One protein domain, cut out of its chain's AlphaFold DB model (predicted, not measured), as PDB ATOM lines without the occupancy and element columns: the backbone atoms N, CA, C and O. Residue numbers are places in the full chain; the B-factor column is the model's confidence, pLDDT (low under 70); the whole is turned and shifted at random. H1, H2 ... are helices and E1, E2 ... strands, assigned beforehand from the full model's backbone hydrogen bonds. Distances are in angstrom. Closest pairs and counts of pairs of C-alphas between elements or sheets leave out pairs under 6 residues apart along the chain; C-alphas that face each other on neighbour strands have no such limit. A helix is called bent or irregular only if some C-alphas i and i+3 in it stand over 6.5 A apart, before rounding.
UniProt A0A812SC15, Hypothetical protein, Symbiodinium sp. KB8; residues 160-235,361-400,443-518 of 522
ATOM      1  N   CYS A 160     -33.358  -4.498  35.866       96.50
ATOM      2  CA  CYS A 160     -34.180  -5.474  36.586       96.50
ATOM      3  C   CYS A 160     -33.370  -6.636  37.183       96.50
ATOM      4  O   CYS A 160     -33.745  -7.168  38.227       96.50
ATOM      5  N   MET A 161     -32.264  -7.039  36.554       95.38
ATOM      6  CA  MET A 161     -31.399  -8.126  37.041       95.38
ATOM      7  C   MET A 161     -30.443  -7.688  38.155       95.38
ATOM      8  O   MET A 161     -30.001  -8.512  38.952       95.38
ATOM      9  N   THR A 162     -30.105  -6.403  38.209       95.06
ATOM     10  CA  THR A 162     -29.108  -5.858  39.144       95.06
ATOM     11  C   THR A 162     -29.715  -5.234  40.395       95.06
ATOM     12  O   THR A 162     -28.977  -4.966  41.339       95.06
ATOM     13  N   HIS A 163     -31.035  -5.046  40.424       95.62
ATOM     14  CA  HIS A 163     -31.756  -4.421  41.530       95.62
ATOM     15  C   HIS A 163     -32.793  -5.369  42.142       95.62
ATOM     16  O   HIS A 163     -33.396  -6.212  41.464       95.62
ATOM     17  N   SER A 164     -33.006  -5.203  43.443       94.81
ATOM     18  CA  SER A 164     -34.073  -5.857  44.200       94.81
ATOM     19  C   SER A 164     -35.455  -5.309  43.831       94.81
ATOM     20  O   SER A 164     -35.585  -4.200  43.313       94.81
ATOM     21  N   ASP A 165     -36.507  -6.066  44.139       95.88
ATOM     22  CA  ASP A 165     -37.886  -5.659  43.850       95.88
ATOM     23  C   ASP A 165     -38.252  -4.315  44.520       95.88
ATOM     24  O   ASP A 165     -38.893  -3.464  43.897       95.88
ATOM     25  N   ASP A 166     -37.763  -4.065  45.741       97.12
ATOM     26  CA  ASP A 166     -37.957  -2.791  46.447       97.12
ATOM     27  C   ASP A 166     -37.269  -1.619  45.734       97.12
ATOM     28  O   ASP A 166     -37.854  -0.544  45.582       97.12
ATOM     29  N   GLU A 167     -36.035  -1.806  45.259       97.75
ATOM     30  CA  GLU A 167     -35.303  -0.785  44.501       97.75
ATOM     31  C   GLU A 167     -35.988  -0.476  43.165       97.75
ATOM     32  O   GLU A 167     -36.117   0.697  42.802       97.75
ATOM     33  N   LEU A 168     -36.499  -1.499  42.471       97.62
ATOM     34  CA  LEU A 168     -37.259  -1.333  41.230       97.62
ATOM     35  C   LEU A 168     -38.534  -0.514  41.458       97.62
ATOM     36  O   LEU A 168     -38.797   0.450  40.731       97.62
ATOM     37  N   ILE A 169     -39.312  -0.855  42.488       98.12
ATOM     38  CA  ILE A 169     -40.533  -0.122  42.843       98.12
ATOM     39  C   ILE A 169     -40.194   1.317  43.239       98.12
ATOM     40  O   ILE A 169     -40.860   2.251  42.784       98.12
ATOM     41  N   ASN A 170     -39.157   1.520  44.054       98.38
ATOM     42  CA  ASN A 170     -38.743   2.849  44.499       98.38
ATOM     43  C   ASN A 170     -38.270   3.723  43.334       98.38
ATOM     44  O   ASN A 170     -38.672   4.887  43.258       98.38
ATOM     45  N   HIS A 171     -37.497   3.173  42.391       98.56
ATOM     46  CA  HIS A 171     -37.118   3.874  41.162       98.56
ATOM     47  C   HIS A 171     -38.356   4.298  40.372       98.56
ATOM     48  O   HIS A 171     -38.532   5.483  40.088       98.56
ATOM     49  N   ARG A 172     -39.269   3.362  40.083       98.50
ATOM     50  CA  ARG A 172     -40.487   3.635  39.301       98.50
ATOM     51  C   ARG A 172     -41.384   4.682  39.974       98.50
ATOM     52  O   ARG A 172     -41.833   5.618  39.311       98.50
ATOM     53  N   LYS A 173     -41.577   4.597  41.296       98.69
ATOM     54  CA  LYS A 173     -42.326   5.593  42.088       98.69
ATOM     55  C   LYS A 173     -41.656   6.965  42.075       98.69
ATOM     56  O   LYS A 173     -42.341   7.976  41.925       98.69
ATOM     57  N   LEU A 174     -40.329   7.015  42.205       98.69
ATOM     58  CA  LEU A 174     -39.571   8.262  42.152       98.69
ATOM     59  C   LEU A 174     -39.719   8.946  40.788       98.69
ATOM     60  O   LEU A 174     -39.909  10.161  40.733       98.69
ATOM     61  N   GLN A 175     -39.659   8.187  39.695       98.62
ATOM     62  CA  GLN A 175     -39.833   8.731  38.346       98.62
ATOM     63  C   GLN A 175     -41.254   9.246  38.133       98.62
ATOM     64  O   GLN A 175     -41.432  10.378  37.685       98.62
ATOM     65  N   LEU A 176     -42.265   8.490  38.569       98.81
ATOM     66  CA  LEU A 176     -43.651   8.948  38.535       98.81
ATOM     67  C   LEU A 176     -43.849  10.246  39.332       98.81
ATOM     68  O   LEU A 176     -44.515  11.170  38.866       98.81
ATOM     69  N   LEU A 177     -43.236  10.360  40.514       98.75
ATOM     70  CA  LEU A 177     -43.292  11.577  41.324       98.75
ATOM     71  C   LEU A 177     -42.635  12.771  40.615       98.75
ATOM     72  O   LEU A 177     -43.210  13.859  40.602       98.75
ATOM     73  N   LYS A 178     -41.464  12.578  39.993       98.75
ATOM     74  CA  LYS A 178     -40.804  13.619  39.186       98.75
ATOM     75  C   LYS A 178     -41.702  14.088  38.043       98.75
ATOM     76  O   LYS A 178     -41.848  15.293  37.849       98.75
ATOM     77  N   ILE A 179     -42.350  13.152  37.348       98.81
ATOM     78  CA  ILE A 179     -43.296  13.444  36.264       98.81
ATOM     79  C   ILE A 179     -44.491  14.250  36.789       98.81
ATOM     80  O   ILE A 179     -44.840  15.262  36.190       98.81
ATOM     81  N   LYS A 180     -45.074  13.885  37.939       98.75
ATOM     82  CA  LYS A 180     -46.171  14.649  38.572       98.75
ATOM     83  C   LYS A 180     -45.765  16.084  38.916       98.75
ATOM     84  O   LYS A 180     -46.523  17.023  38.673       98.75
ATOM     85  N   ILE A 181     -44.568  16.269  39.474       98.69
ATOM     86  CA  ILE A 181     -44.034  17.599  39.799       98.69
ATOM     87  C   ILE A 181     -43.841  18.419  38.521       98.69
ATOM     88  O   ILE A 181     -44.220  19.590  38.474       98.69
ATOM     89  N   LEU A 182     -43.286  17.803  37.476       98.69
ATOM     90  CA  LEU A 182     -43.080  18.446  36.185       98.69
ATOM     91  C   LEU A 182     -44.405  18.821  35.509       98.69
ATOM     92  O   LEU A 182     -44.543  19.948  35.042       98.69
ATOM     93  N   ALA A 183     -45.402  17.935  35.544       98.56
ATOM     94  CA  ALA A 183     -46.749  18.195  35.041       98.56
ATOM     95  C   ALA A 183     -47.358  19.440  35.703       98.56
ATOM     96  O   ALA A 183     -47.851  20.335  35.020       98.56
ATOM     97  N   LYS A 184     -47.240  19.545  37.034       98.44
ATOM     98  CA  LYS A 184     -47.704  20.714  37.793       98.44
ATOM     99  C   LYS A 184     -46.921  21.985  37.456       98.44
ATOM    100  O   LYS A 184     -47.495  23.066  37.398       98.44
ATOM    101  N   LYS A 185     -45.611  21.875  37.223       98.56
ATOM    102  CA  LYS A 185     -44.770  23.009  36.804       98.56
ATOM    103  C   LYS A 185     -45.183  23.541  35.426       98.56
ATOM    104  O   LYS A 185     -45.163  24.753  35.219       98.56
ATOM    105  N   LEU A 186     -45.537  22.650  34.500       98.56
ATOM    106  CA  LEU A 186     -45.920  22.988  33.126       98.56
ATOM    107  C   LEU A 186     -47.398  23.377  32.985       98.56
ATOM    108  O   LEU A 186     -47.766  23.984  31.985       98.56
ATOM    109  N   GLU A 187     -48.236  23.104  33.986       98.06
ATOM    110  CA  GLU A 187     -49.687  23.329  33.944       98.06
ATOM    111  C   GLU A 187     -50.118  24.726  33.448       98.06
ATOM    112  O   GLU A 187     -50.974  24.783  32.565       98.06
ATOM    113  N   PRO A 188     -49.522  25.856  33.885       98.31
ATOM    114  CA  PRO A 188     -49.903  27.170  33.357       98.31
ATOM    115  C   PRO A 188     -49.610  27.329  31.857       98.31
ATOM    116  O   PRO A 188     -50.337  28.018  31.141       98.31
ATOM    117  N   GLN A 189     -48.531  26.705  31.381       98.31
ATOM    118  CA  GLN A 189     -48.126  26.742  29.977       98.31
ATOM    119  C   GLN A 189     -49.011  25.822  29.137       98.31
ATOM    120  O   GLN A 189     -49.391  26.213  28.037       98.31
ATOM    121  N   GLU A 190     -49.399  24.663  29.679       98.19
ATOM    122  CA  GLU A 190     -50.375  23.761  29.058       98.19
ATOM    123  C   GLU A 190     -51.720  24.472  28.894       98.19
ATOM    124  O   GLU A 190     -52.239  24.541  27.789       98.19
ATOM    125  N   ILE A 191     -52.252  25.106  29.946       98.00
ATOM    126  CA  ILE A 191     -53.523  25.851  29.859       98.00
ATOM    127  C   ILE A 191     -53.454  26.926  28.766       98.00
ATOM    128  O   ILE A 191     -54.391  27.075  27.978       98.00
ATOM    129  N   LYS A 192     -52.337  27.659  28.686       98.19
ATOM    130  CA  LYS A 192     -52.125  28.672  27.646       98.19
ATOM    131  C   LYS A 192     -52.059  28.056  26.244       98.19
ATOM    132  O   LYS A 192     -52.622  28.636  25.319       98.19
ATOM    133  N   LEU A 193     -51.379  26.918  26.089       98.00
ATOM    134  CA  LEU A 193     -51.292  26.182  24.828       98.00
ATOM    135  C   LEU A 193     -52.678  25.695  24.391       98.00
ATOM    136  O   LEU A 193     -53.114  26.026  23.293       98.00
ATOM    137  N   HIS A 194     -53.403  25.002  25.267       98.12
ATOM    138  CA  HIS A 194     -54.744  24.485  24.993       98.12
ATOM    139  C   HIS A 194     -55.745  25.593  24.649       98.12
ATOM    140  O   HIS A 194     -56.510  25.474  23.699       98.12
ATOM    141  N   SER A 195     -55.661  26.740  25.329       97.38
ATOM    142  CA  SER A 195     -56.496  27.912  25.015       97.38
ATOM    143  C   SER A 195     -56.207  28.529  23.638       97.38
ATOM    144  O   SER A 195     -56.998  29.340  23.162       97.38
ATOM    145  N   SER A 196     -55.066  28.204  23.018       96.94
ATOM    146  CA  SER A 196     -54.715  28.668  21.669       96.94
ATOM    147  C   SER A 196     -55.240  27.757  20.557       96.94
ATOM    148  O   SER A 196     -55.254  28.171  19.397       96.94
ATOM    149  N   PHE A 197     -55.672  26.538  20.893       97.62
ATOM    150  CA  PHE A 197     -56.200  25.599  19.915       97.62
ATOM    151  C   PHE A 197     -57.623  25.954  19.494       97.62
ATOM    152  O   PHE A 197     -58.419  26.516  20.245       97.62
ATOM    153  N   GLU A 198     -57.955  25.594  18.256       96.75
ATOM    154  CA  GLU A 198     -59.324  25.707  17.772       96.75
ATOM    155  C   GLU A 198     -60.236  24.708  18.504       96.75
ATOM    156  O   GLU A 198     -59.793  23.601  18.823       96.75
ATOM    157  N   PRO A 199     -61.529  25.031  18.709       96.94
ATOM    158  CA  PRO A 199     -62.433  24.184  19.488       96.94
ATOM    159  C   PRO A 199     -62.501  22.727  19.016       96.94
ATOM    160  O   PRO A 199     -62.623  21.822  19.834       96.94
ATOM    161  N   TRP A 200     -62.411  22.480  17.706       96.19
ATOM    162  CA  TRP A 200     -62.440  21.127  17.142       96.19
ATOM    163  C   TRP A 200     -61.174  20.318  17.468       96.19
ATOM    164  O   TRP A 200     -61.251  19.103  17.633       96.19
ATOM    165  N   PHE A 201     -60.017  20.978  17.565       97.38
ATOM    166  CA  PHE A 201     -58.735  20.341  17.869       97.38
ATOM    167  C   PHE A 201     -58.691  19.963  19.350       97.38
ATOM    168  O   PHE A 201     -58.325  18.843  19.711       97.38
ATOM    169  N   GLU A 202     -59.180  20.868  20.202       97.06
ATOM    170  CA  GLU A 202     -59.260  20.675  21.649       97.06
ATOM    171  C   GLU A 202     -60.183  19.514  22.048       97.06
ATOM    172  O   GLU A 202     -59.902  18.818  23.022       97.06
ATOM    173  N   LYS A 203     -61.217  19.205  21.249       96.81
ATOM    174  CA  LYS A 203     -62.026  17.981  21.433       96.81
ATOM    175  C   LYS A 203     -61.187  16.696  21.415       96.81
ATOM    176  O   LYS A 203     -61.583  15.716  22.034       96.81
ATOM    177  N   VAL A 204     -60.048  16.687  20.716       96.94
ATOM    178  CA  VAL A 204     -59.164  15.516  20.600       96.94
ATOM    179  C   VAL A 204     -58.026  15.566  21.619       96.94
ATOM    180  O   VAL A 204     -57.693  14.546  22.229       96.94
ATOM    181  N   VAL A 205     -57.407  16.738  21.808       96.88
ATOM    182  CA  VAL A 205     -56.192  16.862  22.632       96.88
ATOM    183  C   VAL A 205     -56.426  17.384  24.045       96.88
ATOM    184  O   VAL A 205     -55.509  17.275  24.846       96.88
ATOM    185  N   GLY A 206     -57.606  17.898  24.400       95.50
ATOM    186  CA  GLY A 206     -57.787  18.681  25.632       95.50
ATOM    187  C   GLY A 206     -57.519  17.953  26.952       95.50
ATOM    188  O   GLY A 206     -57.214  18.572  27.966       95.50
ATOM    189  N   GLY A 207     -57.561  16.619  26.952       93.44
ATOM    190  CA  GLY A 207     -57.160  15.805  28.106       93.44
ATOM    191  C   GLY A 207     -55.656  15.524  28.207       93.44
ATOM    192  O   GLY A 207     -55.236  14.853  29.148       93.44
ATOM    193  N   LYS A 208     -54.845  15.960  27.239       97.50
ATOM    194  CA  LYS A 208     -53.449  15.537  27.059       97.50
ATOM    195  C   LYS A 208     -52.471  16.588  27.560       97.50
ATOM    196  O   LYS A 208     -52.732  17.777  27.477       97.50
ATOM    197  N   LYS A 209     -51.317  16.151  28.069       98.19
ATOM    198  CA  LYS A 209     -50.237  17.046  28.524       98.19
ATOM    199  C   LYS A 209     -49.124  17.091  27.481       98.19
ATOM    200  O   LYS A 209     -48.165  16.317  27.547       98.19
ATOM    201  N   LEU A 210     -49.302  17.934  26.463       98.31
ATOM    202  CA  LEU A 210     -48.449  17.951  25.271       98.31
ATOM    203  C   LEU A 210     -47.039  18.473  25.561       98.31
ATOM    204  O   LEU A 210     -46.059  17.900  25.077       98.31
ATOM    205  N   LEU A 211     -46.922  19.531  26.366       98.69
ATOM    206  CA  LEU A 211     -45.627  20.076  26.778       98.69
ATOM    207  C   LEU A 211     -44.903  19.114  27.713       98.69
ATOM    208  O   LEU A 211     -43.695  18.941  27.576       98.69
ATOM    209  N   LEU A 212     -45.631  18.456  28.620       98.75
ATOM    210  CA  LEU A 212     -45.047  17.415  29.465       98.75
ATOM    211  C   LEU A 212     -44.473  16.283  28.618       98.75
ATOM    212  O   LEU A 212     -43.335  15.880  28.827       98.75
ATOM    213  N   TRP A 213     -45.246  15.775  27.659       98.56
ATOM    214  CA  TRP A 213     -44.780  14.697  26.801       98.56
ATOM    215  C   TRP A 213     -43.538  15.109  26.003       98.56
ATOM    216  O   TRP A 213     -42.555  14.370  25.991       98.56
ATOM    217  N   LYS A 214     -43.540  16.313  25.417       98.75
ATOM    218  CA  LYS A 214     -42.371  16.877  24.732       98.75
ATOM    219  C   LYS A 214     -41.140  16.917  25.642       98.75
ATOM    220  O   LYS A 214     -40.104  16.376  25.271       98.75
ATOM    221  N   GLU A 215     -41.269  17.497  26.831       98.62
ATOM    222  CA  GLU A 215     -40.175  17.636  27.798       98.62
ATOM    223  C   GLU A 215     -39.629  16.268  28.244       98.62
ATOM    224  O   GLU A 215     -38.419  16.087  28.369       98.62
ATOM    225  N   LEU A 216     -40.492  15.265  28.440       98.75
ATOM    226  CA  LEU A 216     -40.050  13.911  28.787       98.75
ATOM    227  C   LEU A 216     -39.293  13.228  27.641       98.75
ATOM    228  O   LEU A 216     -38.307  12.536  27.894       98.75
ATOM    229  N   LEU A 217     -39.727  13.424  26.392       98.56
ATOM    230  CA  LEU A 217     -39.006  12.918  25.219       98.56
ATOM    231  C   LEU A 217     -37.639  13.599  25.065       98.56
ATOM    232  O   LEU A 217     -36.653  12.923  24.782       98.56
ATOM    233  N   GLU A 218     -37.554  14.906  25.323       98.50
ATOM    234  CA  GLU A 218     -36.288  15.648  25.332       98.50
ATOM    235  C   GLU A 218     -35.345  15.140  26.435       98.50
ATOM    236  O   GLU A 218     -34.166  14.901  26.172       98.50
ATOM    237  N   GLN A 219     -35.860  14.878  27.644       97.88
ATOM    238  CA  GLN A 219     -35.071  14.338  28.761       97.88
ATOM    239  C   GLN A 219     -34.429  12.986  28.448       97.88
ATOM    240  O   GLN A 219     -33.293  12.742  28.855       97.88
ATOM    241  N   ILE A 220     -35.128  12.113  27.717       97.06
ATOM    242  CA  ILE A 220     -34.573  10.818  27.299       97.06
ATOM    243  C   ILE A 220     -33.780  10.903  25.988       97.06
ATOM    244  O   ILE A 220     -33.331   9.867  25.499       97.06
ATOM    245  N   SER A 221     -33.606  12.107  25.428       96.56
ATOM    246  CA  SER A 221     -32.988  12.337  24.115       96.56
ATOM    247  C   SER A 221     -33.624  11.470  23.022       96.56
ATOM    248  O   SER A 221     -32.927  10.778  22.281       96.56
ATOM    249  N   TYR A 222     -34.961  11.469  22.960       96.56
ATOM    250  CA  TYR A 222     -35.709  10.661  22.003       96.56
ATOM    251  C   TYR A 222     -35.308  11.001  20.562       96.56
ATOM    252  O   TYR A 222     -35.170  12.158  20.169       96.56
ATOM    253  N   ASP A 223     -35.128   9.960  19.762       93.62
ATOM    254  CA  ASP A 223     -34.536  10.006  18.423       93.62
ATOM    255  C   ASP A 223     -35.511  10.458  17.316       93.62
ATOM    256  O   ASP A 223     -35.082  10.806  16.215       93.62
ATOM    257  N   ASP A 224     -36.814  10.508  17.601       96.00
ATOM    258  CA  ASP A 224     -37.847  11.060  16.720       96.00
ATOM    259  C   ASP A 224     -38.630  12.186  17.408       96.00
ATOM    260  O   ASP A 224     -39.828  12.086  17.671       96.00
ATOM    261  N   MET A 225     -37.965  13.310  17.671       96.62
ATOM    262  CA  MET A 225     -38.645  14.488  18.220       96.62
ATOM    263  C   MET A 225     -39.718  15.064  17.288       96.62
ATOM    264  O   MET A 225     -40.598  15.772  17.758       96.62
ATOM    265  N   GLN A 226     -39.730  14.743  15.989       95.81
ATOM    266  CA  GLN A 226     -40.786  15.215  15.083       95.81
ATOM    267  C   GLN A 226     -42.158  14.593  15.393       95.81
ATOM    268  O   GLN A 226     -43.169  15.111  14.922       95.81
ATOM    269  N   VAL A 227     -42.215  13.510  16.179       96.56
ATOM    270  CA  VAL A 227     -43.480  12.876  16.589       96.56
ATOM    271  C   VAL A 227     -44.393  13.838  17.348       96.56
ATOM    272  O   VAL A 227     -45.613  13.744  17.224       96.56
ATOM    273  N   ILE A 228     -43.820  14.795  18.094       97.06
ATOM    274  CA  ILE A 228     -44.616  15.753  18.863       97.06
ATOM    275  C   ILE A 228     -45.490  16.604  17.946       97.06
ATOM    276  O   ILE A 228     -46.628  16.880  18.307       97.06
ATOM    277  N   ASN A 229     -45.040  16.924  16.728       96.75
ATOM    278  CA  ASN A 229     -45.784  17.771  15.793       96.75
ATOM    279  C   ASN A 229     -47.171  17.201  15.466       96.75
ATOM    280  O   ASN A 229     -48.104  17.969  15.254       96.75
ATOM    281  N   PHE A 230     -47.360  15.876  15.520       97.50
ATOM    282  CA  PHE A 230     -48.684  15.269  15.350       97.50
ATOM    283  C   PHE A 230     -49.706  15.762  16.373       97.50
ATOM    284  O   PHE A 230     -50.887  15.838  16.056       97.50
ATOM    285  N   MET A 231     -49.261  16.128  17.573       96.38
ATOM    286  CA  MET A 231     -50.121  16.631  18.637       96.38
ATOM    287  C   MET A 231     -50.293  18.146  18.627       96.38
ATOM    288  O   MET A 231     -51.271  18.630  19.184       96.38
ATOM    289  N   PHE A 232     -49.358  18.888  18.031       97.00
ATOM    290  CA  PHE A 232     -49.412  20.354  17.958       97.00
ATOM    291  C   PHE A 232     -50.073  20.853  16.667       97.00
ATOM    292  O   PHE A 232     -50.709  21.900  16.672       97.00
ATOM    293  N   GLU A 233     -49.925  20.111  15.568       96.12
ATOM    294  CA  GLU A 233     -50.335  20.529  14.218       96.12
ATOM    295  C   GLU A 233     -51.352  19.564  13.582       96.12
ATOM    296  O   GLU A 233     -52.032  19.907  12.613       96.12
ATOM    297  N   GLY A 234     -51.477  18.354  14.131       97.31
ATOM    298  CA  GLY A 234     -52.268  17.275  13.552       97.31
ATOM    299  C   GLY A 234     -51.498  16.436  12.536       97.31
ATOM    300  O   GLY A 234     -50.483  16.835  11.964       97.31
ATOM    301  N   VAL A 235     -51.987  15.220  12.314       98.00
ATOM    302  CA  VAL A 235     -51.375  14.248  11.409       98.00
ATOM    303  C   VAL A 235     -51.706  14.592   9.951       98.00
ATOM    304  O   VAL A 235     -52.889  14.637   9.590       98.00
ATOM    305  N   ASP A 361     -42.566 -12.544  17.775       91.44
ATOM    306  CA  ASP A 361     -41.232 -13.128  17.885       91.44
ATOM    307  C   ASP A 361     -40.336 -12.245  18.757       91.44
ATOM    308  O   ASP A 361     -39.656 -12.761  19.639       91.44
ATOM    309  N   PHE A 362     -40.399 -10.915  18.606       93.50
ATOM    310  CA  PHE A 362     -39.679  -9.976  19.477       93.50
ATOM    311  C   PHE A 362     -40.100 -10.140  20.941       93.50
ATOM    312  O   PHE A 362     -39.257 -10.256  21.834       93.50
ATOM    313  N   VAL A 363     -41.410 -10.223  21.186       94.19
ATOM    314  CA  VAL A 363     -41.976 -10.419  22.527       94.19
ATOM    315  C   VAL A 363     -41.468 -11.727  23.149       94.19
ATOM    316  O   VAL A 363     -41.064 -11.739  24.314       94.19
ATOM    317  N   THR A 364     -41.417 -12.807  22.365       92.69
ATOM    318  CA  THR A 364     -40.917 -14.125  22.793       92.69
ATOM    319  C   THR A 364     -39.406 -14.118  23.036       92.69
ATOM    320  O   THR A 364     -38.925 -14.672  24.026       92.69
ATOM    321  N   CYS A 365     -38.637 -13.457  22.168       93.31
ATOM    322  CA  CYS A 365     -37.197 -13.272  22.328       93.31
ATOM    323  C   CYS A 365     -36.861 -12.511  23.613       93.31
ATOM    324  O   CYS A 365     -35.915 -12.881  24.312       93.31
ATOM    325  N   MET A 366     -37.660 -11.501  23.966       94.44
ATOM    326  CA  MET A 366     -37.508 -10.767  25.220       94.44
ATOM    327  C   MET A 366     -37.768 -11.661  26.439       94.44
ATOM    328  O   MET A 366     -36.930 -11.691  27.337       94.44
ATOM    329  N   ALA A 367     -38.840 -12.464  26.440       94.25
ATOM    330  CA  ALA A 367     -39.094 -13.442  27.507       94.25
ATOM    331  C   ALA A 367     -37.948 -14.459  27.655       94.25
ATOM    332  O   ALA A 367     -37.471 -14.718  28.759       94.25
ATOM    333  N   LYS A 368     -37.436 -14.987  26.536       92.69
ATOM    334  CA  LYS A 368     -36.292 -15.914  26.532       92.69
ATOM    335  C   LYS A 368     -35.014 -15.263  27.069       92.69
ATOM    336  O   LYS A 368     -34.224 -15.915  27.749       92.69
ATOM    337  N   THR A 369     -34.802 -13.987  26.762       93.88
ATOM    338  CA  THR A 369     -33.646 -13.224  27.252       93.88
ATOM    339  C   THR A 369     -33.750 -12.992  28.754       93.88
ATOM    340  O   THR A 369     -32.782 -13.232  29.468       93.88
ATOM    341  N   LEU A 370     -34.937 -12.627  29.248       94.38
ATOM    342  CA  LEU A 370     -35.220 -12.512  30.678       94.38
ATOM    343  C   LEU A 370     -34.950 -13.825  31.419       94.38
ATOM    344  O   LEU A 370     -34.232 -13.808  32.414       94.38
ATOM    345  N   ALA A 371     -35.439 -14.953  30.894       92.81
ATOM    346  CA  ALA A 371     -35.196 -16.284  31.453       92.81
ATOM    347  C   ALA A 371     -33.698 -16.581  31.609       92.81
ATOM    348  O   ALA A 371     -33.228 -16.962  32.681       92.81
ATOM    349  N   ARG A 372     -32.931 -16.347  30.538       93.44
ATOM    350  CA  ARG A 372     -31.483 -16.551  30.533       93.44
ATOM    351  C   ARG A 372     -30.785 -15.661  31.564       93.44
ATOM    352  O   ARG A 372     -29.980 -16.159  32.344       93.44
ATOM    353  N   CYS A 373     -31.083 -14.365  31.565       94.25
ATOM    354  CA  CYS A 373     -30.455 -13.419  32.481       94.25
ATOM    355  C   CYS A 373     -30.808 -13.711  33.948       94.25
ATOM    356  O   CYS A 373     -29.951 -13.580  34.816       94.25
ATOM    357  N   GLU A 374     -32.035 -14.148  34.233       93.44
ATOM    358  CA  GLU A 374     -32.457 -14.519  35.585       93.44
ATOM    359  C   GLU A 374     -31.776 -15.818  36.056       93.44
ATOM    360  O   GLU A 374     -31.340 -15.896  37.205       93.44
ATOM    361  N   SER A 375     -31.581 -16.797  35.163       92.38
ATOM    362  CA  SER A 375     -30.804 -18.015  35.442       92.38
ATOM    363  C   SER A 375     -29.327 -17.702  35.739       92.38
ATOM    364  O   SER A 375     -28.756 -18.177  36.730       92.38
ATOM    365  N   GLU A 376     -28.717 -16.823  34.936       93.31
ATOM    366  CA  GLU A 376     -27.356 -16.321  35.159       93.31
ATOM    367  C   GLU A 376     -27.257 -15.557  36.493       93.31
ATOM    368  O   GLU A 376     -26.339 -15.807  37.278       93.31
ATOM    369  N   ARG A 377     -28.224 -14.681  36.807       93.19
ATOM    370  CA  ARG A 377     -28.309 -13.943  38.081       93.19
ATOM    371  C   ARG A 377     -28.411 -14.888  39.277       93.19
ATOM    372  O   ARG A 377     -27.655 -14.742  40.236       93.19
ATOM    373  N   SER A 378     -29.318 -15.863  39.217       91.31
ATOM    374  CA  SER A 378     -29.529 -16.857  40.272       91.31
ATOM    375  C   SER A 378     -28.245 -17.637  40.561       91.31
ATOM    376  O   SER A 378     -27.822 -17.723  41.716       91.31
ATOM    377  N   THR A 379     -27.567 -18.103  39.509       91.38
ATOM    378  CA  THR A 379     -26.315 -18.865  39.620       91.38
ATOM    379  C   THR A 379     -25.163 -18.013  40.153       91.38
ATOM    380  O   THR A 379     -24.455 -18.428  41.067       91.38
ATOM    381  N   THR A 380     -24.965 -16.813  39.600       91.44
ATOM    382  CA  THR A 380     -23.825 -15.945  39.945       91.44
ATOM    383  C   THR A 380     -23.953 -15.309  41.324       91.44
ATOM    384  O   THR A 380     -22.955 -15.176  42.026       91.44
ATOM    385  N   GLN A 381     -25.169 -14.937  41.731       90.75
ATOM    386  CA  GLN A 381     -25.432 -14.315  43.032       90.75
ATOM    387  C   GLN A 381     -25.782 -15.339  44.122       90.75
ATOM    388  O   GLN A 381     -25.926 -14.957  45.281       90.75
ATOM    389  N   GLY A 382     -25.958 -16.620  43.774       89.00
ATOM    390  CA  GLY A 382     -26.416 -17.652  44.708       89.00
ATOM    391  C   GLY A 382     -27.812 -17.367  45.277       89.00
ATOM    392  O   GLY A 382     -28.087 -17.689  46.429       89.00
ATOM    393  N   THR A 383     -28.674 -16.713  44.493       88.50
ATOM    394  CA  THR A 383     -30.037 -16.334  44.904       88.50
ATOM    395  C   THR A 383     -31.072 -17.211  44.214       88.50
ATOM    396  O   THR A 383     -30.796 -17.802  43.173       88.50
ATOM    397  N   SER A 384     -32.281 -17.304  44.768       88.56
ATOM    398  CA  SER A 384     -33.378 -18.000  44.095       88.56
ATOM    399  C   SER A 384     -33.779 -17.283  42.806       88.56
ATOM    400  O   SER A 384     -33.765 -16.049  42.742       88.56
ATOM    401  N   PHE A 385     -34.186 -18.063  41.808       91.31
ATOM    402  CA  PHE A 385     -34.845 -17.563  40.607       91.31
ATOM    403  C   PHE A 385     -36.101 -16.765  40.987       91.31
ATOM    404  O   PHE A 385     -36.921 -17.243  41.778       91.31
ATOM    405  N   ARG A 386     -36.260 -15.546  40.458       92.50
ATOM    406  CA  ARG A 386     -37.492 -14.763  40.626       92.50
ATOM    407  C   ARG A 386     -38.474 -15.105  39.525       92.50
ATOM    408  O   ARG A 386     -38.130 -15.095  38.349       92.50
ATOM    409  N   ARG A 387     -39.724 -15.328  39.910       93.69
ATOM    410  CA  ARG A 387     -40.810 -15.540  38.962       93.69
ATOM    411  C   ARG A 387     -41.088 -14.260  38.171       93.69
ATOM    412  O   ARG A 387     -41.199 -13.178  38.754       93.69
ATOM    413  N   TRP A 388     -41.225 -14.399  36.857       95.75
ATOM    414  CA  TRP A 388     -41.554 -13.313  35.938       95.75
ATOM    415  C   TRP A 388     -42.986 -13.455  35.432       95.75
ATOM    416  O   TRP A 388     -43.415 -14.544  35.065       95.75
ATOM    417  N   LEU A 389     -43.705 -12.337  35.398       97.44
ATOM    418  CA  LEU A 389     -45.068 -12.237  34.892       97.44
ATOM    419  C   LEU A 389     -45.106 -11.325  33.665       97.44
ATOM    420  O   LEU A 389     -44.272 -10.426  33.504       97.44
ATOM    421  N   GLY A 390     -46.111 -11.534  32.821       96.94
ATOM    422  CA  GLY A 390     -46.341 -10.763  31.609       96.94
ATOM    423  C   GLY A 390     -47.747 -10.181  31.557       96.94
ATOM    424  O   GLY A 390     -48.691 -10.713  32.143       96.94
ATOM    425  N   LYS A 391     -47.881  -9.062  30.851       96.38
ATOM    426  CA  LYS A 391     -49.154  -8.402  30.542       96.38
ATOM    427  C   LYS A 391     -49.058  -7.752  29.168       96.38
ATOM    428  O   LYS A 391     -47.981  -7.318  28.774       96.38
ATOM    429  N   CYS A 392     -50.180  -7.622  28.467       96.56
ATOM    430  CA  CYS A 392     -50.296  -6.734  27.311       96.56
ATOM    431  C   CYS A 392     -51.220  -5.565  27.667       96.56
ATOM    432  O   CYS A 392     -52.387  -5.779  27.996       96.56
ATOM    433  N   LEU A 393     -50.690  -4.340  27.666       96.69
ATOM    434  CA  LEU A 393     -51.477  -3.120  27.851       96.69
ATOM    435  C   LEU A 393     -52.038  -2.651  26.503       96.69
ATOM    436  O   LEU A 393     -51.310  -2.624  25.521       96.69
ATOM    437  N   ASP A 394     -53.314  -2.261  26.477       95.25
ATOM    438  CA  ASP A 394     -54.061  -1.869  25.268       95.25
ATOM    439  C   ASP A 394     -54.436  -0.380  25.327       95.25
ATOM    440  O   ASP A 394     -55.148   0.058  26.243       95.25
ATOM    441  N   LEU A 395     -53.992   0.417  24.350       96.31
ATOM    442  CA  LEU A 395     -54.473   1.792  24.190       96.31
ATOM    443  C   LEU A 395     -55.894   1.803  23.617       96.31
ATOM    444  O   LEU A 395     -56.199   1.269  22.553       96.31
ATOM    445  N   SER A 396     -56.794   2.504  24.300       93.69
ATOM    446  CA  SER A 396     -58.195   2.573  23.900       93.69
ATOM    447  C   SER A 396     -58.384   3.551  22.747       93.69
ATOM    448  O   SER A 396     -58.003   4.715  22.846       93.69
ATOM    449  N   LYS A 397     -59.014   3.092  21.658       90.81
ATOM    450  CA  LYS A 397     -59.319   3.918  20.471       90.81
ATOM    451  C   LYS A 397     -58.082   4.685  19.970       90.81
ATOM    452  O   LYS A 397     -58.174   5.854  19.622       90.81
ATOM    453  N   ALA A 398     -56.935   4.011  19.946       91.44
ATOM    454  CA  ALA A 398     -55.604   4.551  19.680       91.44
ATOM    455  C   ALA A 398     -55.524   5.652  18.605       91.44
ATOM    456  O   ALA A 398     -55.152   6.782  18.915       91.44
ATOM    457  N   TYR A 399     -55.941   5.365  17.365       94.19
ATOM    458  CA  TYR A 399     -55.902   6.347  16.271       94.19
ATOM    459  C   TYR A 399     -56.735   7.602  16.567       94.19
ATOM    460  O   TYR A 399     -56.312   8.714  16.270       94.19
ATOM    461  N   LYS A 400     -57.881   7.447  17.238       94.81
ATOM    462  CA  LYS A 400     -58.794   8.551  17.563       94.81
ATOM    463  C   LYS A 400     -58.230   9.507  18.621       94.81
ATOM    464  O   LYS A 400     -58.789  10.574  18.836       94.81
ATOM    465  N   ALA A 443     -47.583   4.335  14.468       95.50
ATOM    466  CA  ALA A 443     -46.364   3.563  14.738       95.50
ATOM    467  C   ALA A 443     -45.263   4.432  15.382       95.50
ATOM    468  O   ALA A 443     -44.630   4.033  16.357       95.50
ATOM    469  N   ARG A 444     -45.080   5.665  14.894       96.69
ATOM    470  CA  ARG A 444     -44.137   6.632  15.486       96.69
ATOM    471  C   ARG A 444     -44.558   7.077  16.887       96.69
ATOM    472  O   ARG A 444     -43.739   7.106  17.804       96.69
ATOM    473  N   THR A 445     -45.843   7.390  17.049       97.31
ATOM    474  CA  THR A 445     -46.434   7.809  18.330       97.31
ATOM    475  C   THR A 445     -46.284   6.717  19.384       97.31
ATOM    476  O   THR A 445     -45.733   6.958  20.458       97.31
ATOM    477  N   SER A 446     -46.707   5.500  19.056       96.75
ATOM    478  CA  SER A 446     -46.689   4.365  19.973       96.75
ATOM    479  C   SER A 446     -45.276   4.007  20.434       96.75
ATOM    480  O   SER A 446     -45.058   3.806  21.633       96.75
ATOM    481  N   ARG A 447     -44.297   4.039  19.517       96.44
ATOM    482  CA  ARG A 447     -42.871   3.853  19.826       96.44
ATOM    483  C   ARG A 447     -42.348   4.857  20.850       96.44
ATOM    484  O   ARG A 447     -41.595   4.475  21.740       96.44
ATOM    485  N   SER A 448     -42.756   6.121  20.768       97.69
ATOM    486  CA  SER A 448     -42.294   7.133  21.727       97.69
ATOM    487  C   SER A 448     -42.803   6.872  23.153       97.69
ATOM    488  O   SER A 448     -42.065   7.077  24.114       97.69
ATOM    489  N   ILE A 449     -44.021   6.333  23.302       98.00
ATOM    490  CA  ILE A 449     -44.564   5.916  24.603       98.00
ATOM    491  C   ILE A 449     -43.756   4.732  25.141       98.00
ATOM    492  O   ILE A 449     -43.329   4.762  26.293       98.00
ATOM    493  N   GLN A 450     -43.469   3.730  24.305       97.12
ATOM    494  CA  GLN A 450     -42.647   2.580  24.695       97.12
ATOM    495  C   GLN A 450     -41.242   3.004  25.140       97.12
ATOM    496  O   GLN A 450     -40.752   2.532  26.163       97.12
ATOM    497  N   LYS A 451     -40.625   3.971  24.449       97.00
ATOM    498  CA  LYS A 451     -39.334   4.526  24.875       97.00
ATOM    499  C   LYS A 451     -39.398   5.209  26.231       97.00
ATOM    500  O   LYS A 451     -38.480   5.018  27.024       97.00
ATOM    501  N   LEU A 452     -40.467   5.941  26.538       98.50
ATOM    502  CA  LEU A 452     -40.655   6.512  27.874       98.50
ATOM    503  C   LEU A 452     -40.787   5.417  28.942       98.50
ATOM    504  O   LEU A 452     -40.153   5.525  29.991       98.50
ATOM    505  N   LEU A 453     -41.536   4.341  28.664       98.38
ATOM    506  CA  LEU A 453     -41.651   3.193  29.572       98.38
ATOM    507  C   LEU A 453     -40.283   2.560  29.855       98.38
ATOM    508  O   LEU A 453     -39.906   2.377  31.013       98.38
ATOM    509  N   SER A 454     -39.498   2.288  28.816       97.31
ATOM    510  CA  SER A 454     -38.199   1.637  28.983       97.31
ATOM    511  C   SER A 454     -37.140   2.547  29.595       97.31
ATOM    512  O   SER A 454     -36.409   2.103  30.471       97.31
ATOM    513  N   LYS A 455     -37.073   3.826  29.204       97.88
ATOM    514  CA  LYS A 455     -36.023   4.746  29.671       97.88
ATOM    515  C   LYS A 455     -36.293   5.348  31.041       97.88
ATOM    516  O   LYS A 455     -35.366   5.481  31.835       97.88
ATOM    517  N   LEU A 456     -37.536   5.740  31.320       98.19
ATOM    518  CA  LEU A 456     -37.869   6.352  32.605       98.19
ATOM    519  C   LEU A 456     -38.091   5.271  33.658       98.19
ATOM    520  O   LEU A 456     -37.495   5.329  34.729       98.19
ATOM    521  N   PHE A 457     -38.895   4.251  33.353       98.31
ATOM    522  CA  PHE A 457     -39.322   3.260  34.344       98.31
ATOM    523  C   PHE A 457     -38.477   1.983  34.368       98.31
ATOM    524  O   PHE A 457     -38.740   1.118  35.210       98.31
ATOM    525  N   MET A 458     -37.472   1.860  33.488       98.12
ATOM    526  CA  MET A 458     -36.657   0.647  33.340       98.12
ATOM    527  C   MET A 458     -37.551  -0.592  33.223       98.12
ATOM    528  O   MET A 458     -37.428  -1.562  33.974       98.12
ATOM    529  N   LEU A 459     -38.547  -0.497  32.339       97.94
ATOM    530  CA  LEU A 459     -39.540  -1.537  32.114       97.94
ATOM    531  C   LEU A 459     -39.244  -2.278  30.802       97.94
ATOM    532  O   LEU A 459     -39.358  -1.665  29.729       97.94
ATOM    533  N   PRO A 460     -38.896  -3.580  30.863       97.62
ATOM    534  CA  PRO A 460     -38.808  -4.421  29.677       97.62
ATOM    535  C   PRO A 460     -40.179  -4.486  29.006       97.62
ATOM    536  O   PRO A 460     -41.147  -4.999  29.577       97.62
ATOM    537  N   SER A 461     -40.277  -3.907  27.813       96.81
ATOM    538  CA  SER A 461     -41.544  -3.785  27.103       96.81
ATOM    539  C   SER A 461     -41.363  -3.757  25.594       96.81
ATOM    540  O   SER A 461     -40.318  -3.391  25.056       96.81
ATOM    541  N   SER A 462     -42.407  -4.169  24.893       95.88
ATOM    542  CA  SER A 462     -42.486  -4.150  23.443       95.88
ATOM    543  C   SER A 462     -43.626  -3.240  22.992       95.88
ATOM    544  O   SER A 462     -44.427  -2.790  23.813       95.88
ATOM    545  N   VAL A 463     -43.691  -2.943  21.697       95.75
ATOM    546  CA  VAL A 463     -44.763  -2.157  21.100       95.75
ATOM    547  C   VAL A 463     -45.172  -2.702  19.739       95.75
ATOM    548  O   VAL A 463     -44.360  -2.850  18.823       95.75
ATOM    549  N   TYR A 464     -46.472  -2.917  19.594       95.31
ATOM    550  CA  TYR A 464     -47.118  -3.234  18.333       95.31
ATOM    551  C   TYR A 464     -48.377  -2.376  18.221       95.31
ATOM    552  O   TYR A 464     -49.455  -2.751  18.670       95.31
ATOM    553  N   PHE A 465     -48.219  -1.179  17.656       94.69
ATOM    554  CA  PHE A 465     -49.261  -0.152  17.642       94.69
ATOM    555  C   PHE A 465     -49.832   0.131  19.044       94.69
ATOM    556  O   PHE A 465     -49.184   0.801  19.841       94.69
ATOM    557  N   ASP A 466     -51.068  -0.289  19.318       94.94
ATOM    558  CA  ASP A 466     -51.798  -0.034  20.557       94.94
ATOM    559  C   ASP A 466     -51.538  -1.074  21.647       94.94
ATOM    560  O   ASP A 466     -51.898  -0.825  22.797       94.94
ATOM    561  N   ASP A 467     -50.873  -2.178  21.301       96.00
ATOM    562  CA  ASP A 467     -50.465  -3.235  22.216       96.00
ATOM    563  C   ASP A 467     -49.053  -2.983  22.770       96.00
ATOM    564  O   ASP A 467     -48.079  -2.838  22.023       96.00
ATOM    565  N   TYR A 468     -48.937  -3.005  24.099       97.38
ATOM    566  CA  TYR A 468     -47.690  -2.865  24.850       97.38
ATOM    567  C   TYR A 468     -47.465  -4.095  25.735       97.38
ATOM    568  O   TYR A 468     -47.885  -4.112  26.899       97.38
ATOM    569  N   PRO A 469     -46.819  -5.147  25.211       97.25
ATOM    570  CA  PRO A 469     -46.374  -6.278  26.015       97.25
ATOM    571  C   PRO A 469     -45.320  -5.820  27.025       97.25
ATOM    572  O   PRO A 469     -44.346  -5.171  26.653       97.25
ATOM    573  N   MET A 470     -45.499  -6.151  28.298       97.69
ATOM    574  CA  MET A 470     -44.637  -5.739  29.405       97.69
ATOM    575  C   MET A 470     -44.309  -6.938  30.287       97.69
ATOM    576  O   MET A 470     -45.154  -7.812  30.491       97.69
ATOM    577  N   TYR A 471     -43.109  -6.929  30.862       97.75
ATOM    578  CA  TYR A 471     -42.647  -7.949  31.797       97.75
ATOM    579  C   TYR A 471     -42.228  -7.327  33.128       97.75
ATOM    580  O   TYR A 471     -41.590  -6.274  33.160       97.75
ATOM    581  N   SER A 472     -42.552  -7.997  34.230       97.31
ATOM    582  CA  SER A 472     -42.106  -7.610  35.572       97.31
ATOM    583  C   SER A 472     -41.948  -8.841  36.460       97.31
ATOM    584  O   SER A 472     -42.593  -9.862  36.223       97.31
ATOM    585  N   THR A 473     -41.121  -8.752  37.499       96.00
ATOM    586  CA  THR A 473     -41.073  -9.788  38.539       96.00
ATOM    587  C   THR A 473     -42.402  -9.842  39.294       96.00
ATOM    588  O   THR A 473     -43.088  -8.825  39.431       96.00
ATOM    589  N   GLU A 474     -42.769 -11.016  39.811       96.06
ATOM    590  CA  GLU A 474     -44.002 -11.217  40.588       96.06
ATOM    591  C   GLU A 474     -44.123 -10.216  41.748       96.06
ATOM    592  O   GLU A 474     -45.176  -9.605  41.918       96.06
ATOM    593  N   GLY A 475     -43.028  -9.949  42.470       95.56
ATOM    594  CA  GLY A 475     -43.006  -8.996  43.586       95.56
ATOM    595  C   GLY A 475     -43.236  -7.530  43.193       95.56
ATOM    596  O   GLY A 475     -43.571  -6.712  44.048       95.56
ATOM    597  N   THR A 476     -43.103  -7.175  41.910       97.31
ATOM    598  CA  THR A 476     -43.235  -5.787  41.424       97.31
ATOM    599  C   THR A 476     -44.400  -5.568  40.462       97.31
ATOM    600  O   THR A 476     -44.727  -4.417  40.158       97.31
ATOM    601  N   ALA A 477     -45.034  -6.637  39.975       97.56
ATOM    602  CA  ALA A 477     -46.002  -6.599  38.881       97.56
ATOM    603  C   ALA A 477     -47.206  -5.684  39.161       97.56
ATOM    604  O   ALA A 477     -47.492  -4.792  38.363       97.56
ATOM    605  N   GLU A 478     -47.867  -5.838  40.312       97.00
ATOM    606  CA  GLU A 478     -49.051  -5.039  40.667       97.00
ATOM    607  C   GLU A 478     -48.729  -3.538  40.743       97.00
ATOM    608  O   GLU A 478     -49.408  -2.706  40.143       97.00
ATOM    609  N   GLN A 479     -47.645  -3.179  41.436       98.00
ATOM    610  CA  GLN A 479     -47.225  -1.781  41.565       98.00
ATOM    611  C   GLN A 479     -46.804  -1.186  40.221       98.00
ATOM    612  O   GLN A 479     -47.056  -0.014  39.954       98.00
ATOM    613  N   THR A 480     -46.177  -1.991  39.367       98.06
ATOM    614  CA  THR A 480     -45.786  -1.575  38.019       98.06
ATOM    615  C   THR A 480     -47.007  -1.273  37.165       98.06
ATOM    616  O   THR A 480     -47.024  -0.245  36.494       98.06
ATOM    617  N   ASP A 481     -48.045  -2.107  37.243       97.44
ATOM    618  CA  ASP A 481     -49.299  -1.887  36.523       97.44
ATOM    619  C   ASP A 481     -49.952  -0.553  36.915       97.44
ATOM    620  O   ASP A 481     -50.271   0.276  36.060       97.44
ATOM    621  N   LEU A 482     -50.051  -0.291  38.224       97.88
ATOM    622  CA  LEU A 482     -50.593   0.963  38.752       97.88
ATOM    623  C   LEU A 482     -49.772   2.183  38.311       97.88
ATOM    624  O   LEU A 482     -50.344   3.192  37.901       97.88
ATOM    625  N   ILE A 483     -48.440   2.093  38.362       98.50
ATOM    626  CA  ILE A 483     -47.538   3.187  37.973       98.50
ATOM    627  C   ILE A 483     -47.655   3.498  36.479       98.50
ATOM    628  O   ILE A 483     -47.720   4.670  36.111       98.50
ATOM    629  N   VAL A 484     -47.688   2.475  35.621       98.31
ATOM    630  CA  VAL A 484     -47.820   2.659  34.169       98.31
ATOM    631  C   VAL A 484     -49.198   3.219  33.820       98.31
ATOM    632  O   VAL A 484     -49.288   4.151  33.019       98.31
ATOM    633  N   SER A 485     -50.261   2.710  34.450       98.19
ATOM    634  CA  SER A 485     -51.617   3.234  34.266       98.19
ATOM    635  C   SER A 485     -51.704   4.712  34.664       98.19
ATOM    636  O   SER A 485     -52.167   5.538  33.876       98.19
ATOM    637  N   GLU A 486     -51.168   5.078  35.832       98.56
ATOM    638  CA  GLU A 486     -51.145   6.470  36.289       98.56
ATOM    639  C   GLU A 486     -50.265   7.363  35.398       98.56
ATOM    640  O   GLU A 486     -50.612   8.511  35.127       98.56
ATOM    641  N   PHE A 487     -49.144   6.849  34.892       98.75
ATOM    642  CA  PHE A 487     -48.300   7.575  33.944       98.75
ATOM    643  C   PHE A 487     -49.052   7.923  32.650       98.75
ATOM    644  O   PHE A 487     -49.007   9.074  32.205       98.75
ATOM    645  N   LEU A 488     -49.773   6.962  32.066       98.50
ATOM    646  CA  LEU A 488     -50.586   7.205  30.873       98.50
ATOM    647  C   LEU A 488     -51.723   8.192  31.155       98.50
ATOM    648  O   LEU A 488     -51.983   9.057  30.319       98.50
ATOM    649  N   ASP A 489     -52.344   8.126  32.335       98.38
ATOM    650  CA  ASP A 489     -53.360   9.095  32.759       98.38
ATOM    651  C   ASP A 489     -52.805  10.514  32.859       98.38
ATOM    652  O   ASP A 489     -53.433  11.453  32.372       98.38
ATOM    653  N   ILE A 490     -51.610  10.678  33.436       98.50
ATOM    654  CA  ILE A 490     -50.945  11.983  33.532       98.50
ATOM    655  C   ILE A 490     -50.676  12.560  32.138       98.50
ATOM    656  O   ILE A 490     -50.848  13.759  31.936       98.50
ATOM    657  N   LEU A 491     -50.268  11.731  31.174       98.19
ATOM    658  CA  LEU A 491     -50.075  12.171  29.788       98.19
ATOM    659  C   LEU A 491     -51.394  12.407  29.032       98.19
ATOM    660  O   LEU A 491     -51.385  13.080  27.998       98.19
ATOM    661  N   GLY A 492     -52.512  11.865  29.520       97.62
ATOM    662  CA  GLY A 492     -53.821  11.902  28.865       97.62
ATOM    663  C   GLY A 492     -54.015  10.828  27.790       97.62
ATOM    664  O   GLY A 492     -54.781  11.021  26.840       97.62
ATOM    665  N   TRP A 493     -53.308   9.701  27.887       97.75
ATOM    666  CA  TRP A 493     -53.484   8.544  27.009       97.75
ATOM    667  C   TRP A 493     -54.550   7.594  27.557       97.75
ATOM    668  O   TRP A 493     -54.381   6.939  28.587       97.75
ATOM    669  N   SER A 494     -55.655   7.484  26.822       96.38
ATOM    670  CA  SER A 494     -56.728   6.544  27.142       96.38
ATOM    671  C   SER A 494     -56.265   5.113  26.889       96.38
ATOM    672  O   SER A 494     -55.793   4.786  25.798       96.38
ATOM    673  N   HIS A 495     -56.440   4.247  27.880       96.62
ATOM    674  CA  HIS A 495     -56.023   2.849  27.853       96.62
ATOM    675  C   HIS A 495     -57.039   1.967  28.587       96.62
ATOM    676  O   HIS A 495     -57.866   2.456  29.361       96.62
ATOM    677  N   ALA A 496     -57.009   0.665  28.313       94.44
ATOM    678  CA  ALA A 496     -57.907  -0.286  28.947       94.44
ATOM    679  C   ALA A 496     -57.561  -0.451  30.438       94.44
ATOM    680  O   ALA A 496     -56.466  -0.886  30.787       94.44
ATOM    681  N   LYS A 497     -58.522  -0.130  31.313       90.38
ATOM    682  CA  LYS A 497     -58.401  -0.280  32.779       90.38
ATOM    683  C   LYS A 497     -59.319  -1.341  33.375       90.38
ATOM    684  O   LYS A 497     -59.108  -1.783  34.495       90.38
ATOM    685  N   THR A 498     -60.360  -1.729  32.642       85.19
ATOM    686  CA  THR A 498     -61.337  -2.731  33.073       85.19
ATOM    687  C   THR A 498     -61.695  -3.673  31.923       85.19
ATOM    688  O   THR A 498     -61.478  -3.368  30.747       85.19
ATOM    689  N   GLY A 499     -62.251  -4.836  32.269       84.25
ATOM    690  CA  GLY A 499     -62.738  -5.824  31.308       84.25
ATOM    691  C   GLY A 499     -61.649  -6.710  30.699       84.25
ATOM    692  O   GLY A 499     -60.520  -6.791  31.177       84.25
ATOM    693  N   THR A 500     -62.000  -7.396  29.612       80.06
ATOM    694  CA  THR A 500     -61.162  -8.427  28.969       80.06
ATOM    695  C   THR A 500     -59.850  -7.894  28.393       80.06
ATOM    696  O   THR A 500     -58.901  -8.651  28.245       80.06
ATOM    697  N   LYS A 501     -59.767  -6.586  28.129       83.06
ATOM    698  CA  LYS A 501     -58.566  -5.895  27.633       83.06
ATOM    699  C   LYS A 501     -57.649  -5.354  28.735       83.06
ATOM    700  O   LYS A 501     -56.578  -4.853  28.430       83.06
ATOM    701  N   ALA A 502     -58.060  -5.437  29.999       87.50
ATOM    702  CA  ALA A 502     -57.293  -4.953  31.145       87.50
ATOM    703  C   ALA A 502     -56.931  -6.106  32.087       87.50
ATOM    704  O   ALA A 502     -57.175  -6.044  33.291       87.50
ATOM    705  N   GLN A 503     -56.399  -7.192  31.525       92.50
ATOM    706  CA  GLN A 503     -55.954  -8.329  32.329       92.50
ATOM    707  C   GLN A 503     -54.732  -7.937  33.172       92.50
ATOM    708  O   GLN A 503     -53.890  -7.178  32.686       92.50
ATOM    709  N   PRO A 504     -54.621  -8.413  34.423       94.62
ATOM    710  CA  PRO A 504     -53.443  -8.171  35.244       94.62
ATOM    711  C   PRO A 504     -52.223  -8.921  34.693       94.62
ATOM    712  O   PRO A 504     -52.334  -9.756  33.792       94.62
ATOM    713  N   PHE A 505     -51.054  -8.641  35.267       96.88
ATOM    714  CA  PHE A 505     -49.874  -9.478  35.063       96.88
ATOM    715  C   PHE A 505     -50.165 -10.931  35.461       96.88
ATOM    716  O   PHE A 505     -50.757 -11.191  36.509       96.88
ATOM    717  N   SER A 506     -49.751 -11.873  34.617       96.44
ATOM    718  CA  SER A 506     -49.975 -13.307  34.808       96.44
ATOM    719  C   SER A 506     -48.815 -14.122  34.236       96.44
ATOM    720  O   SER A 506     -48.022 -13.611  33.443       96.44
ATOM    721  N   ASP A 507     -48.720 -15.394  34.622       95.31
ATOM    722  CA  ASP A 507     -47.819 -16.342  33.962       95.31
ATOM    723  C   ASP A 507     -48.229 -16.564  32.514       95.31
ATOM    724  O   ASP A 507     -47.376 -16.678  31.644       95.31
ATOM    725  N   VAL A 508     -49.541 -16.614  32.261       94.88
ATOM    726  CA  VAL A 508     -50.095 -16.829  30.929       94.88
ATOM    727  C   VAL A 508     -50.838 -15.579  30.502       94.88
ATOM    728  O   VAL A 508     -51.860 -15.220  31.085       94.88
ATOM    729  N   PHE A 509     -50.350 -14.915  29.459       94.50
ATOM    730  CA  PHE A 509     -50.980 -13.706  28.938       94.50
ATOM    731  C   PHE A 509     -51.135 -13.763  27.422       94.50
ATOM    732  O   PHE A 509     -50.351 -14.391  26.709       94.50
ATOM    733  N   SER A 510     -52.195 -13.120  26.930       92.00
ATOM    734  CA  SER A 510     -52.479 -13.028  25.499       92.00
ATOM    735  C   SER A 510     -51.828 -11.785  24.904       92.00
ATOM    736  O   SER A 510     -51.922 -10.697  25.471       92.00
ATOM    737  N   VAL A 511     -51.194 -11.947  23.749       91.12
ATOM    738  CA  VAL A 511     -50.493 -10.891  23.019       91.12
ATOM    739  C   VAL A 511     -50.510 -11.223  21.530       91.12
ATOM    740  O   VAL A 511     -50.224 -12.353  21.150       91.12
ATOM    741  N   LEU A 512     -50.881 -10.264  20.677       87.12
ATOM    742  CA  LEU A 512     -50.803 -10.380  19.208       87.12
ATOM    743  C   LEU A 512     -51.410 -11.666  18.609       87.12
ATOM    744  O   LEU A 512     -50.907 -12.213  17.630       87.12
ATOM    745  N   GLY A 513     -52.512 -12.151  19.189       86.56
ATOM    746  CA  GLY A 513     -53.213 -13.352  18.719       86.56
ATOM    747  C   GLY A 513     -52.624 -14.683  19.198       86.56
ATOM    748  O   GLY A 513     -53.076 -15.732  18.744       86.56
ATOM    749  N   MET A 514     -51.666 -14.660  20.128       90.81
ATOM    750  CA  MET A 514     -51.108 -15.848  20.779       90.81
ATOM    751  C   MET A 514     -51.134 -15.735  22.307       90.81
ATOM    752  O   MET A 514     -51.390 -14.664  22.854       90.81
ATOM    753  N   GLN A 515     -50.877 -16.850  22.992       92.62
ATOM    754  CA  GLN A 515     -50.644 -16.889  24.436       92.62
ATOM    755  C   GLN A 515     -49.181 -17.223  24.707       92.62
ATOM    756  O   GLN A 515     -48.630 -18.138  24.095       92.62
ATOM    757  N   ILE A 516     -48.568 -16.481  25.624       91.81
ATOM    758  CA  ILE A 516     -47.234 -16.770  26.148       91.81
ATOM    759  C   ILE A 516     -47.404 -17.314  27.556       91.81
ATOM    760  O   ILE A 516     -48.068 -16.675  28.365       91.81
ATOM    761  N   ASP A 517     -46.786 -18.463  27.826       93.69
ATOM    762  CA  ASP A 517     -46.714 -19.082  29.147       93.69
ATOM    763  C   ASP A 517     -45.298 -18.921  29.721       93.69
ATOM    764  O   ASP A 517     -44.324 -19.460  29.192       93.69
ATOM    765  N   LEU A 518     -45.193 -18.144  30.797       92.81
ATOM    766  CA  LEU A 518     -43.967 -17.853  31.536       92.81
ATOM    767  C   LEU A 518     -43.771 -18.799  32.733       92.81
ATOM    768  O   LEU A 518     -42.730 -18.734  33.381       92.81
TER     769      LEU A 518
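What this domain is: This is residues 160 to 235, 361 to 400 and 443 to 518 of the 522 residues of the protein "Hypothetical protein" of Symbiodinium sp. KB8 (UniProt A0A812SC15). This is an elongated helical body: the long, kinked H1 runs along one side with H7 next to it, H6 crosses in the middle, and the hairpin of H3 and H4 packs near the kinked end, with the short H2 at the far end. Towards the other end a two-strand ribbon, E1 and E2, lies between H7 and H5, with the small hairpin E3 and E4 beside E1. The 192 printed residues include seven named helices and four named strands, in the order H1 H2 H3 H4 H5 E1 H6 E2 H7 E3 E4; both two-strand sheets are antiparallel, and the class is mostly helix. The whole is compact, with a radius of gyration of the C-alphas of 17.7 A and spans of 59 by 34 by 30 A.

How they stand to each other: H1, residues 165 to 194, is irregular, with C-alphas 185 and 188 7.5 A apart, and has a kink of 58 degrees near residue 188. Its residues 169 to 183 touch H7, residues 477 to 491, the same way at a shallow tilt of 11 degrees; the closest C-alphas, of Leu 176 and Phe 487, are 6.7 A apart. H2, residues 199 to 205, touches no helix. The hub is H3, residues 210 to 219, which touches H1 at a steep tilt of 48 degrees, closest C-alphas Ala 183 and Leu 212, 5.9 A. H3 and H4, residues 225 to 232, form a helical hairpin at 7 degrees, closest C-alphas Lys 214 and Ile 228, 6.4 A. H5, residues 361 to 381, touches no helix and is near E1, residues 388 to 394. H6, residues 443 to 457, touches H1 at a steep tilt of 52 degrees, closest C-alphas Arg 172 and Phe 457, 5.1 A. E2, residues 467 to 473, is antiparallel to E1, with N 391 and O 470 3.0 A apart. E3, residues 508 to 511, and E4, residues 514 to 517, form a hairpin, with N 511 and O 514 2.9 A apart. The closest C-alphas of E1 and E3, of Lys 391 and Phe 509, are 5.8 A apart. Every O i to N i+4 pair is within hydrogen-bond range in H3, H5, H6 and H7; the counts are 24 of 26 in H1, 2 of 3 in H2 and 1 of 4 in H4, which has 5 of 5 O i to N i+3 pairs within range.

Where its parts are: H1 begins at C-alpha 165 (-37.886, -5.659, 43.850) and is 39.4 A long. H5 is 29.7 A, H6 20.8 A and H7 21.3 A. E4 ends at C-alpha 517 (-46.714, -19.082, 29.147).

The domain as a whole: The C-alphas farthest apart, of Glu 198 and Gly 382, are 60.7 A apart. Residues 236 to 360 and 401 to 442 are not printed, leaving gaps of 29.9 A and 13.7 A between C-alphas. The link from H7 to E3 is long, 16 residues. No printed residue is under 70 in pLDDT.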